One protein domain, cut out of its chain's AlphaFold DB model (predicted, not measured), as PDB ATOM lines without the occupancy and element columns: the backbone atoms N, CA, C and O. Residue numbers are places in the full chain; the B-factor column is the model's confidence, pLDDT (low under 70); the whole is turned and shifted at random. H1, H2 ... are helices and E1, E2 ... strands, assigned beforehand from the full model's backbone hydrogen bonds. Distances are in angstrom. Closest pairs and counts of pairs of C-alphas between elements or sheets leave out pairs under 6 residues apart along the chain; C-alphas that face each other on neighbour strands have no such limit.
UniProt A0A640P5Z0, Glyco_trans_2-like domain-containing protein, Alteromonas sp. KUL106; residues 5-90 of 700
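Overview. This is residues 5 to 90 of the 700 residues of the protein "Glyco_trans_2-like domain-containing protein" of Alteromonas sp. KUL106 (UniProt A0A640P5Z0). Look first for a long, strongly twisted wall of three antiparallel strands, with H3 packed over one of its faces and the other face bare. H1 and H3 follow each other end to end, nearly in one line, and short H2 sits near the outer end of H1, beyond its contact with H3. The printed part has 86 residues with three named helices and three named strands, in the order H1 H2 E1 E2 E3 H3; the sheet runs E1 E2 E3, and the class is mixed, helices and strands. The whole is compact, with a radius of gyration of the C-alphas of 13.8 A and spans of 38 by 28 by 18 A.

Along the chain. Find C-alpha 36 at (224.726, 290.276, 189.755), where E1 begins; it runs over residues 36 to 44, 24.4 A long. E2, residues 47 to 56, comes back over 28.7 A. E3, residues 59 to 67, is 24.3 A long and bends by 54 degrees at residue 62. Before the strands, H1 holds residues 10 to 18 and begins at C-alpha 10, (228.216, 303.849, 180.285); it is 10.6 A long. H2 is residues 25 to 29, 6.0 A. After the strands, H3, residues 79 to 90, runs 16.1 A to C-alpha 90 at (225.970, 302.934, 210.465).

Arrangement. Begin with the sheet, a meander, each strand the antiparallel neighbour of the one before. In the hairpin of E1 and E2, look at N 40 and O 51, 2.8 A apart and within hydrogen-bond range. In the hairpin of E2 and E3, N 52 and O 64 are within that range at 2.9 A. H3 is on the sheet at a height of 9.8 A over the sheet, forming two layers, a helix on one face of a sheet. It lies over E2, only just not over E1 and E3 with 2 C-alphas on each, and runs slantwise to the strands, at 41 degrees to E2 on the local plane. The closest C-alphas of E2 and H3 are those of Leu 50 and Ala 84, 6.8 A. H1 and H3 touch only at their ends, H3 with residues 79 to 80 alone; their closest C-alphas are those of Val 17 and Ser 79, 5.2 A. They run the same way at a shallow tilt of 13 degrees. H1 only grazes the sheet, with residues 17 to 18, and H2 with residues 27 to 28. H1 and H2 are close but not clearly touching, Phe 10 and Glu 25 having the closest C-alphas at 5.9 A. In H1, H2 and H3 every O i to N i+4 pair is within hydrogen-bond range.

Size, cuts and confidence. The C-alphas farthest apart are those of His 5 and Gly 45, 40.7 A. The printed part has no cut. The link from E3 to H3, 11 residues, is long. The mean pLDDT of the printed part is 71.9; look for values under 70 in residues 69 to 82 and 32 to 36, among others.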
ATOM      1  N   HIS A   5     220.444 305.107 180.451       56.44
ATOM      2  CA  HIS A   5     220.217 306.253 179.561       56.44
ATOM      3  C   HIS A   5     220.020 307.594 180.297       56.44
ATOM      4  O   HIS A   5     219.995 308.645 179.665       56.44
ATOM      5  N   ARG A   6     219.861 307.583 181.631       60.34
ATOM      6  CA  ARG A   6     219.865 308.798 182.464       60.34
ATOM      7  C   ARG A   6     221.280 309.294 182.783       60.34
ATOM      8  O   ARG A   6     221.425 310.358 183.379       60.34
ATOM      9  N   PHE A   7     222.310 308.530 182.426       68.88
ATOM     10  CA  PHE A   7     223.713 308.881 182.613       68.88
ATOM     11  C   PHE A   7     224.334 309.258 181.265       68.88
ATOM     12  O   PHE A   7     223.977 308.711 180.228       68.88
ATOM     13  N   SER A   8     225.276 310.203 181.283       77.50
ATOM     14  CA  SER A   8     225.898 310.755 180.071       77.50
ATOM     15  C   SER A   8     226.772 309.766 179.291       77.50
ATOM     16  O   SER A   8     227.105 310.039 178.143       77.50
ATOM     17  N   SER A   9     227.174 308.649 179.905       80.25
ATOM     18  CA  SER A   9     227.913 307.550 179.271       80.25
ATOM     19  C   SER A   9     227.807 306.273 180.116       80.25
ATOM     20  O   SER A   9     227.517 306.357 181.318       80.25
ATOM     21  N   PHE A  10     228.097 305.103 179.531       76.25
ATOM     22  CA  PHE A  10     228.216 303.849 180.285       76.25
ATOM     23  C   PHE A  10     229.301 303.938 181.364       76.25
ATOM     24  O   PHE A  10     229.070 303.508 182.485       76.25
ATOM     25  N   SER A  11     230.439 304.583 181.084       73.88
ATOM     26  CA  SER A  11     231.489 304.823 182.086       73.88
ATOM     27  C   SER A  11     230.962 305.641 183.272       73.88
ATOM     28  O   SER A  11     231.192 305.287 184.428       73.88
ATOM     29  N   THR A  12     230.155 306.679 183.013       73.25
ATOM     30  CA  THR A  12     229.480 307.452 184.067       73.25
ATOM     31  C   THR A  12     228.509 306.577 184.861       73.25
ATOM     32  O   THR A  12     228.458 306.692 186.082       73.25
ATOM     33  N   PHE A  13     227.734 305.712 184.199       75.88
ATOM     34  CA  PHE A  13     226.836 304.762 184.861       75.88
ATOM     35  C   PHE A  13     227.615 303.757 185.719       75.88
ATOM     36  O   PHE A  13     227.330 303.634 186.905       75.88
ATOM     37  N   SER A  14     228.624 303.094 185.156       72.56
ATOM     38  CA  SER A  14     229.457 302.115 185.850       72.56
ATOM     39  C   SER A  14     230.126 302.734 187.073       72.56
ATOM     40  O   SER A  14     229.982 302.231 188.181       72.56
ATOM     41  N   LYS A  15     230.738 303.912 186.917       70.94
ATOM     42  CA  LYS A  15     231.375 304.640 188.017       70.94
ATOM     43  C   LYS A  15     230.375 305.156 189.061       70.94
ATOM     44  O   LYS A  15     230.671 305.143 190.251       70.94
ATOM     45  N   ARG A  16     229.188 305.633 188.666       66.94
ATOM     46  CA  ARG A  16     228.220 306.222 189.616       66.94
ATOM     47  C   ARG A  16     227.265 305.228 190.256       66.94
ATOM     48  O   ARG A  16     226.765 305.528 191.330       66.94
ATOM     49  N   VAL A  17     226.974 304.107 189.605       67.25
ATOM     50  CA  VAL A  17     225.983 303.121 190.060       67.25
ATOM     51  C   VAL A  17     226.664 301.863 190.563       67.25
ATOM     52  O   VAL A  17     226.340 301.409 191.655       67.25
ATOM     53  N   LEU A  18     227.643 301.344 189.826       66.81
ATOM     54  CA  LEU A  18     228.376 300.136 190.211       66.81
ATOM     55  C   LEU A  18     229.676 300.459 190.965       66.81
ATOM     56  O   LEU A  18     230.265 299.579 191.563       66.81
ATOM     57  N   GLY A  19     230.136 301.715 190.923       65.31
ATOM     58  CA  GLY A  19     231.422 302.173 191.464       65.31
ATOM     59  C   GLY A  19     232.648 301.439 190.936       65.31
ATOM     60  O   GLY A  19     233.697 301.444 191.571       65.31
ATOM     61  N   ILE A  20     232.529 300.869 189.737       70.19
ATOM     62  CA  ILE A  20     233.634 300.227 189.039       70.19
ATOM     63  C   ILE A  20     234.088 301.156 187.916       70.19
ATOM     64  O   ILE A  20     233.435 301.292 186.879       70.19
ATOM     65  N   SER A  21     235.213 301.825 188.145       67.62
ATOM     66  CA  SER A  21     235.770 302.827 187.228       67.62
ATOM     67  C   SER A  21     236.302 302.221 185.927       67.62
ATOM     68  O   SER A  21     236.311 302.900 184.903       67.62
ATOM     69  N   GLU A  22     236.740 300.961 185.969       70.12
ATOM     70  CA  GLU A  22     237.439 300.290 184.862       70.12
ATOM     71  C   GLU A  22     236.516 299.465 183.953       70.12
ATOM     72  O   GLU A  22     236.926 299.041 182.875       70.12
ATOM     73  N   LEU A  23     235.256 299.260 184.345       74.19
ATOM     74  CA  LEU A  23     234.308 298.470 183.563       74.19
ATOM     75  C   LEU A  23     233.837 299.277 182.345       74.19
ATOM     76  O   LEU A  23     233.120 300.277 182.469       74.19
ATOM     77  N   THR A  24     234.249 298.831 181.158       78.62
ATOM     78  CA  THR A  24     233.846 299.428 179.879       78.62
ATOM     79  C   THR A  24     232.548 298.812 179.362       78.62
ATOM     80  O   THR A  24     232.183 297.700 179.733       78.62
ATOM     81  N   GLU A  25     231.851 299.528 178.476       79.19
ATOM     82  CA  GLU A  25     230.629 299.022 177.832       79.19
ATOM     83  C   GLU A  25     230.914 297.760 177.012       79.19
ATOM     84  O   GLU A  25     230.172 296.793 177.103       79.19
ATOM     85  N   GLN A  26     232.053 297.710 176.312       77.81
ATOM     86  CA  GLN A  26     232.492 296.514 175.588       77.81
ATOM     87  C   GLN A  26     232.825 295.338 176.511       77.81
ATOM     88  O   GLN A  26     232.567 294.198 176.143       77.81
ATOM     89  N   GLU A  27     233.425 295.584 177.681       72.88
ATOM     90  CA  GLU A  27     233.654 294.542 178.695       72.88
ATOM     91  C   GLU A  27     232.313 293.976 179.166       72.88
ATOM     92  O   GLU A  27     232.116 292.769 179.210       72.88
ATOM     93  N   PHE A  28     231.370 294.869 179.457       74.50
ATOM     94  CA  PHE A  28     230.041 294.527 179.938       74.50
ATOM     95  C   PHE A  28     229.219 293.748 178.899       74.50
ATOM     96  O   PHE A  28     228.581 292.756 179.240       74.50
ATOM     97  N   GLU A  29     229.263 294.150 177.627       76.88
ATOM     98  CA  GLU A  29     228.540 293.498 176.527       76.88
ATOM     99  C   GLU A  29     229.056 292.089 176.194       76.88
ATOM    100  O   GLU A  29     228.314 291.291 175.620       76.88
ATOM    101  N   LYS A  30     230.299 291.747 176.566       77.50
ATOM    102  CA  LYS A  30     230.863 290.397 176.374       77.50
ATOM    103  C   LYS A  30     230.257 289.341 177.294       77.50
ATOM    104  O   LYS A  30     230.460 288.161 177.031       77.50
ATOM    105  N   HIS A  31     229.526 289.748 178.330       71.94
ATOM    106  CA  HIS A  31     228.895 288.850 179.293       71.94
ATOM    107  C   HIS A  31     227.367 288.874 179.119       71.94
ATOM    108  O   HIS A  31     226.663 289.529 179.896       71.94
ATOM    109  N   PRO A  32     226.825 288.211 178.077       62.28
ATOM    110  CA  PRO A  32     225.386 288.119 177.878       62.28
ATOM    111  C   PRO A  32     224.755 287.287 179.001       62.28
ATOM    112  O   PRO A  32     225.242 286.211 179.325       62.28
ATOM    113  N   GLY A  33     223.655 287.768 179.581       63.69
ATOM    114  CA  GLY A  33     222.932 287.045 180.634       63.69
ATOM    115  C   GLY A  33     222.557 287.921 181.825       63.69
ATOM    116  O   GLY A  33     222.476 289.150 181.717       63.69
ATOM    117  N   VAL A  34     222.271 287.281 182.960       60.81
ATOM    118  CA  VAL A  34     222.005 287.971 184.228       60.81
ATOM    119  C   VAL A  34     223.336 288.369 184.862       60.81
ATOM    120  O   VAL A  34     224.227 287.543 185.034       60.81
ATOM    121  N   LEU A  35     223.460 289.648 185.216       67.94
ATOM    122  CA  LEU A  35     224.613 290.179 185.937       67.94
ATOM    123  C   LEU A  35     224.200 290.520 187.363       67.94
ATOM    124  O   LEU A  35     223.237 291.269 187.557       67.94
ATOM    125  N   ALA A  36     224.932 289.993 188.340       69.00
ATOM    126  CA  ALA A  36     224.726 290.276 189.755       69.00
ATOM    127  C   ALA A  36     225.773 291.284 190.235       69.00
ATOM    128  O   ALA A  36     226.955 291.173 189.916       69.00
ATOM    129  N   PHE A  37     225.317 292.306 190.959       73.56
ATOM    130  CA  PHE A  37     226.181 293.286 191.603       73.56
ATOM    131  C   PHE A  37     225.973 293.191 193.108       73.56
ATOM    132  O   PHE A  37     224.889 293.519 193.588       73.56
ATOM    133  N   ASP A  38     227.021 292.792 193.817       71.69
ATOM    134  CA  ASP A  38     227.012 292.594 195.262       71.69
ATOM    135  C   ASP A  38     228.018 293.519 195.942       71.69
ATOM    136  O   ASP A  38     228.949 294.045 195.319       71.69
ATOM    137  N   SER A  39     227.806 293.776 197.230       75.56
ATOM    138  CA  SER A  39     228.727 294.542 198.063       75.56
ATOM    139  C   SER A  39     228.776 293.963 199.469       75.56
ATOM    140  O   SER A  39     227.738 293.818 200.100       75.56
ATOM    141  N   GLU A  40     229.982 293.677 199.949       80.06
ATOM    142  CA  GLU A  40     230.255 293.031 201.235       80.06
ATOM    143  C   GLU A  40     231.265 293.857 202.048       80.06
ATOM    144  O   GLU A  40     232.134 294.540 201.490       80.06
ATOM    145  N   LEU A  41     231.161 293.811 203.378       84.06
ATOM    146  CA  LEU A  41     232.146 294.406 204.284       84.06
ATOM    147  C   LEU A  41     233.089 293.319 204.807       84.06
ATOM    148  O   LEU A  41     232.668 292.411 205.515       84.06
ATOM    149  N   ILE A  42     234.381 293.442 204.502       84.06
ATOM    150  CA  ILE A  42     235.421 292.493 204.913       84.06
ATOM    151  C   ILE A  42     236.355 293.145 205.930       84.06
ATOM    152  O   ILE A  42     236.836 294.260 205.732       84.06
ATOM    153  N   GLU A  43     236.671 292.429 207.004       84.00
ATOM    154  CA  GLU A  43     237.673 292.852 207.981       84.00
ATOM    155  C   GLU A  43     239.075 292.361 207.574       84.00
ATOM    156  O   GLU A  43     239.293 291.173 207.336       84.00
ATOM    157  N   GLN A  44     240.045 293.278 207.492       83.94
ATOM    158  CA  GLN A  44     241.459 292.973 207.256       83.94
ATOM    159  C   GLN A  44     242.330 293.689 208.295       83.94
ATOM    160  O   GLN A  44     242.672 294.870 208.163       83.94
ATOM    161  N   GLY A  45     242.707 292.966 209.352       82.62
ATOM    162  CA  GLY A  45     243.436 293.542 210.482       82.62
ATOM    163  C   GLY A  45     242.568 294.552 211.233       82.62
ATOM    164  O   GLY A  45     241.487 294.207 211.683       82.62
ATOM    165  N   SER A  46     243.023 295.802 211.360       75.38
ATOM    166  CA  SER A  46     242.260 296.888 212.000       75.38
ATOM    167  C   SER A  46     241.418 297.717 211.020       75.38
ATOM    168  O   SER A  46     240.956 298.800 211.376       75.38
ATOM    169  N   LYS A  47     241.315 297.289 209.756       81.56
ATOM    170  CA  LYS A  47     240.625 298.018 208.688       81.56
ATOM    171  C   LYS A  47     239.402 297.237 208.227       81.56
ATOM    172  O   LYS A  47     239.464 296.020 208.084       81.56
ATOM    173  N   ILE A  48     238.326 297.959 207.930       83.12
ATOM    174  CA  ILE A  48     237.139 297.410 207.273       83.12
ATOM    175  C   ILE A  48     237.186 297.849 205.813       83.12
ATOM    176  O   ILE A  48     237.424 299.022 205.516       83.12
ATOM    177  N   ILE A  49     236.999 296.905 204.900       82.69
ATOM    178  CA  ILE A  49     237.074 297.105 203.459       82.69
ATOM    179  C   ILE A  49     235.698 296.813 202.873       82.69
ATOM    180  O   ILE A  49     235.179 295.715 203.043       82.69
ATOM    181  N   LEU A  50     235.123 297.782 202.167       81.56
ATOM    182  CA  LEU A  50     233.957 297.550 201.323       81.56
ATOM    183  C   LEU A  50     234.441 296.965 200.004       81.56
ATOM    184  O   LEU A  50     235.223 297.600 199.292       81.56
ATOM    185  N   VAL A  51     233.972 295.769 199.691       79.44
ATOM    186  CA  VAL A  51     234.256 295.066 198.449       79.44
ATOM    187  C   VAL A  51     232.983 295.024 197.628       79.44
ATOM    188  O   VAL A  51     231.957 294.570 198.114       79.44
ATOM    189  N   SER A  52     233.051 295.471 196.380       76.50
ATOM    190  CA  SER A  52     231.945 295.356 195.434       76.50
ATOM    191  C   SER A  52     232.357 294.478 194.268       76.50
ATOM    192  O   SER A  52     233.465 294.603 193.739       76.50
ATOM    193  N   SER A  53     231.468 293.586 193.848       76.94
ATOM    194  CA  SER A  53     231.729 292.660 192.751       76.94
ATOM    195  C   SER A  53     230.591 292.648 191.755       76.94
ATOM    196  O   SER A  53     229.427 292.602 192.139       76.94
ATOM    197  N   LEU A  54     230.953 292.638 190.472       77.25
ATOM    198  CA  LEU A  54     230.038 292.333 189.383       77.25
ATOM    199  C   LEU A  54     230.367 290.933 188.858       77.25
ATOM    200  O   LEU A  54     231.497 290.671 188.433       77.25
ATOM    201  N   THR A  55     229.390 290.040 188.890       77.81
ATOM    202  CA  THR A  55     229.513 288.646 188.459       77.81
ATOM    203  C   THR A  55     228.526 288.344 187.333       77.81
ATOM    204  O   THR A  55     227.466 288.960 187.211       77.81
ATOM    205  N   SER A  56     228.917 287.403 186.481       75.81
ATOM    206  CA  SER A  56     228.095 286.772 185.450       75.81
ATOM    207  C   SER A  56     228.015 285.271 185.716       75.81
ATOM    208  O   SER A  56     228.726 284.750 186.578       75.81
ATOM    209  N   GLU A  57     227.214 284.563 184.925       67.62
ATOM    210  CA  GLU A  57     227.137 283.096 184.952       67.62
ATOM    211  C   GLU A  57     228.491 282.416 184.658       67.62
ATOM    212  O   GLU A  57     228.752 281.321 185.148       67.62
ATOM    213  N   GLU A  58     229.387 283.080 183.920       71.06
ATOM    214  CA  GLU A  58     230.735 282.584 183.593       71.06
ATOM    215  C   GLU A  58     231.784 282.933 184.666       71.06
ATOM    216  O   GLU A  58     232.953 282.557 184.557       71.06
ATOM    217  N   GLY A  59     231.371 283.647 185.718       72.38
ATOM    218  CA  GLY A  59     232.211 284.035 186.843       72.38
ATOM    219  C   GLY A  59     232.320 285.545 187.040       72.38
ATOM    220  O   GLY A  59     231.524 286.351 186.551       72.38
ATOM    221  N   LYS A  60     233.317 285.938 187.832       74.69
ATOM    222  CA  LYS A  60     233.529 287.317 188.282       74.69
ATOM    223  C   LYS A  60     234.079 288.185 187.152       74.69
ATOM    224  O   LYS A  60     235.195 287.956 186.702       74.69
ATOM    225  N   ILE A  61     233.308 289.193 186.736       75.94
ATOM    226  CA  ILE A  61     233.708 290.147 185.692       75.94
ATOM    227  C   ILE A  61     234.748 291.109 186.258       75.94
ATOM    228  O   ILE A  61     235.791 291.351 185.664       75.94
ATOM    229  N   THR A  62     234.451 291.694 187.418       75.81
ATOM    230  CA  THR A  62     235.288 292.741 188.003       75.81
ATOM    231  C   THR A  62     234.998 292.915 189.492       75.81
ATOM    232  O   THR A  62     233.943 292.516 189.998       75.81
ATOM    233  N   GLN A  63     235.964 293.490 190.204       76.44
ATOM    234  CA  GLN A  63     235.899 293.758 191.632       76.44
ATOM    235  C   GLN A  63     236.622 295.049 191.956       76.44
ATOM    236  O   GLN A  63     237.749 295.275 191.522       76.44
ATOM    237  N   SER A  64     235.984 295.848 192.790       73.62
ATOM    238  CA  SER A  64     236.567 297.024 193.412       73.62
ATOM    239  C   SER A  64     236.563 296.838 194.922       73.62
ATOM    240  O   SER A  64     235.732 296.129 195.489       73.62
ATOM    241  N   SER A  65     237.530 297.460 195.589       76.19
ATOM    242  CA  SER A  65     237.565 297.507 197.044       76.19
ATOM    243  C   SER A  65     237.977 298.894 197.506       76.19
ATOM    244  O   SER A  65     238.791 299.555 196.858       76.19
ATOM    245  N   CYS A  66     237.401 299.355 198.610       75.94
ATOM    246  CA  CYS A  66     237.801 300.599 199.250       75.94
ATOM    247  C   CYS A  66     237.871 300.413 200.766       75.94
ATOM    248  O   CYS A  66     237.044 299.733 201.367       75.94
ATOM    249  N   THR A  67     238.894 300.994 201.392       79.00
ATOM    250  CA  THR A  67     239.002 300.998 202.855       79.00
ATOM    251  C   THR A  67     238.021 302.022 203.417       79.00
ATOM    252  O   THR A  67     238.035 303.175 202.993       79.00
ATOM    253  N   LEU A  68     237.204 301.623 204.391       76.06
ATOM    254  CA  LEU A  68     236.373 302.550 205.151       76.06
ATOM    255  C   LEU A  68     237.268 303.323 206.130       76.06
ATOM    256  O   LEU A  68     237.721 302.778 207.138       76.06
ATOM    257  N   SER A  69     237.558 304.587 205.825       68.38
ATOM    258  CA  SER A  69     238.291 305.507 206.703       68.38
ATOM    259  C   SER A  69     237.447 306.737 207.035       68.38
ATOM    260  O   SER A  69     236.691 307.216 206.197       68.38
ATOM    261  N   ASN A  70     237.625 307.290 208.241       56.38
ATOM    262  CA  ASN A  70     236.982 308.541 208.676       56.38
ATOM    263  C   ASN A  70     237.480 309.792 207.929       56.38
ATOM    264  O   ASN A  70     236.948 310.884 208.146       56.38
ATOM    265  N   ASP A  71     238.509 309.661 207.091       50.06
ATOM    266  CA  ASP A  71     239.119 310.798 206.422       50.06
ATOM    267  C   ASP A  71     238.243 311.326 205.283       50.06
ATOM    268  O   ASP A  71     237.719 310.595 204.442       50.06
ATOM    269  N   LYS A  72     238.068 312.649 205.307       47.94
ATOM    270  CA  LYS A  72     237.303 313.432 204.340       47.94
ATOM    271  C   LYS A  72     237.965 313.374 202.964       47.94
ATOM    272  O   LYS A  72     238.750 314.259 202.636       47.94
ATOM    273  N   GLU A  73     237.584 312.428 202.121       46.91
ATOM    274  CA  GLU A  73     237.743 312.603 200.676       46.91
ATOM    275  C   GLU A  73     236.375 312.818 200.028       46.91
ATOM    276  O   GLU A  73     235.629 311.902 199.695       46.91
ATOM    277  N   GLU A  74     236.035 314.101 199.888       47.03
ATOM    278  CA  GLU A  74     234.859 314.616 199.180       47.03
ATOM    279  C   GLU A  74     235.058 314.688 197.654       47.03
ATOM    280  O   GLU A  74     234.259 315.304 196.946       47.03
ATOM    281  N   SER A  75     236.103 314.074 197.097       45.38
ATOM    282  CA  SER A  75     236.360 314.138 195.659       45.38
ATOM    283  C   SER A  75     235.886 312.870 194.953       45.38
ATOM    284  O   SER A  75     236.608 311.885 194.890       45.38
ATOM    285  N   GLU A  76     234.683 312.979 194.374       51.12
ATOM    286  CA  GLU A  76     233.982 312.066 193.449       51.12
ATOM    287  C   GLU A  76     232.800 311.276 194.048       51.12
ATOM    288  O   GLU A  76     232.931 310.183 194.591       51.12
ATOM    289  N   LEU A  77     231.590 311.821 193.847       50.69
ATOM    290  CA  LEU A  77     230.296 311.177 194.116       50.69
ATOM    291  C   LEU A  77     230.107 309.916 193.247       50.69
ATOM    292  O   LEU A  77     229.534 309.969 192.154       50.69
ATOM    293  N   THR A  78     230.589 308.780 193.744       60.06
ATOM    294  CA  THR A  78     230.309 307.422 193.245       60.06
ATOM    295  C   THR A  78     229.325 306.705 194.177       60.06
ATOM    296  O   THR A  78     229.202 307.078 195.345       60.06
ATOM    297  N   SER A  79     228.631 305.656 193.715       62.06
ATOM    298  CA  SER A  79     227.802 304.817 194.601       62.06
ATOM    299  C   SER A  79     228.623 304.215 195.740       62.06
ATOM    300  O   SER A  79     228.132 304.159 196.862       62.06
ATOM    301  N   HIS A  80     229.889 303.865 195.488       63.53
ATOM    302  CA  HIS A  80     230.825 303.421 196.523       63.53
ATOM    303  C   HIS A  80     231.004 304.460 197.623       63.53
ATOM    304  O   HIS A  80     230.893 304.107 198.784       63.53
ATOM    305  N   SER A  81     231.204 305.740 197.289       65.12
ATOM    306  CA  SER A  81     231.334 306.794 198.307       65.12
ATOM    307  C   SER A  81     230.079 306.918 199.184       65.12
ATOM    308  O   SER A  81     230.179 307.134 200.389       65.12
ATOM    309  N   TYR A  82     228.890 306.723 198.601       68.25
ATOM    310  CA  TYR A  82     227.625 306.778 199.330       68.25
ATOM    311  C   TYR A  82     227.434 305.550 200.226       68.25
ATOM    312  O   TYR A  82     227.125 305.706 201.404       68.25
ATOM    313  N   VAL A  83     227.655 304.345 199.690       71.88
ATOM    314  CA  VAL A  83     227.572 303.080 200.438       71.88
ATOM    315  C   VAL A  83     228.626 303.046 201.540       71.88
ATOM    316  O   VAL A  83     228.297 302.734 202.676       71.88
ATOM    317  N   ALA A  84     229.860 303.463 201.253       73.69
ATOM    318  CA  ALA A  84     230.935 303.574 202.230       73.69
ATOM    319  C   ALA A  84     230.602 304.582 203.335       73.69
ATOM    320  O   ALA A  84     230.780 304.278 204.513       73.69
ATOM    321  N   LYS A  85     230.071 305.765 202.993       77.06
ATOM    322  CA  LYS A  85     229.641 306.766 203.981       77.06
ATOM    323  C   LYS A  85     228.487 306.255 204.840       77.06
ATOM    324  O   LYS A  85     228.499 306.451 206.053       77.06
ATOM    325  N   PHE A  86     227.508 305.602 204.219       82.88
ATOM    326  CA  PHE A  86     226.386 304.989 204.919       82.88
ATOM    327  C   PHE A  86     226.867 303.888 205.867       82.88
ATOM    328  O   PHE A  86     226.576 303.969 207.054       82.88
ATOM    329  N   ALA A  87     227.677 302.942 205.385       83.31
ATOM    330  CA  ALA A  87     228.277 301.881 206.188       83.31
ATOM    331  C   ALA A  87     229.107 302.453 207.346       83.31
ATOM    332  O   ALA A  87     228.916 302.059 208.490       83.31
ATOM    333  N   THR A  88     229.959 303.447 207.087       83.38
ATOM    334  CA  THR A  88     230.778 304.096 208.125       83.38
ATOM    335  C   THR A  88     229.905 304.744 209.200       83.38
ATOM    336  O   THR A  88     230.117 304.506 210.388       83.38
ATOM    337  N   SER A  89     228.889 305.520 208.805       86.62
ATOM    338  CA  SER A  89     227.950 306.136 209.750       86.62
ATOM    339  C   SER A  89     227.168 305.084 210.536       86.62
ATOM    340  O   SER A  89     226.955 305.253 211.732       86.62
ATOM    341  N   HIS A  90     226.749 304.009 209.872       90.00
ATOM    342  CA  HIS A  90     225.970 302.934 210.465       90.00
ATOM    343  C   HIS A  90     226.782 302.169 211.517       90.00
ATOM    344  O   HIS A  90     226.347 302.029 212.660       90.00
TER     345      HIS A  90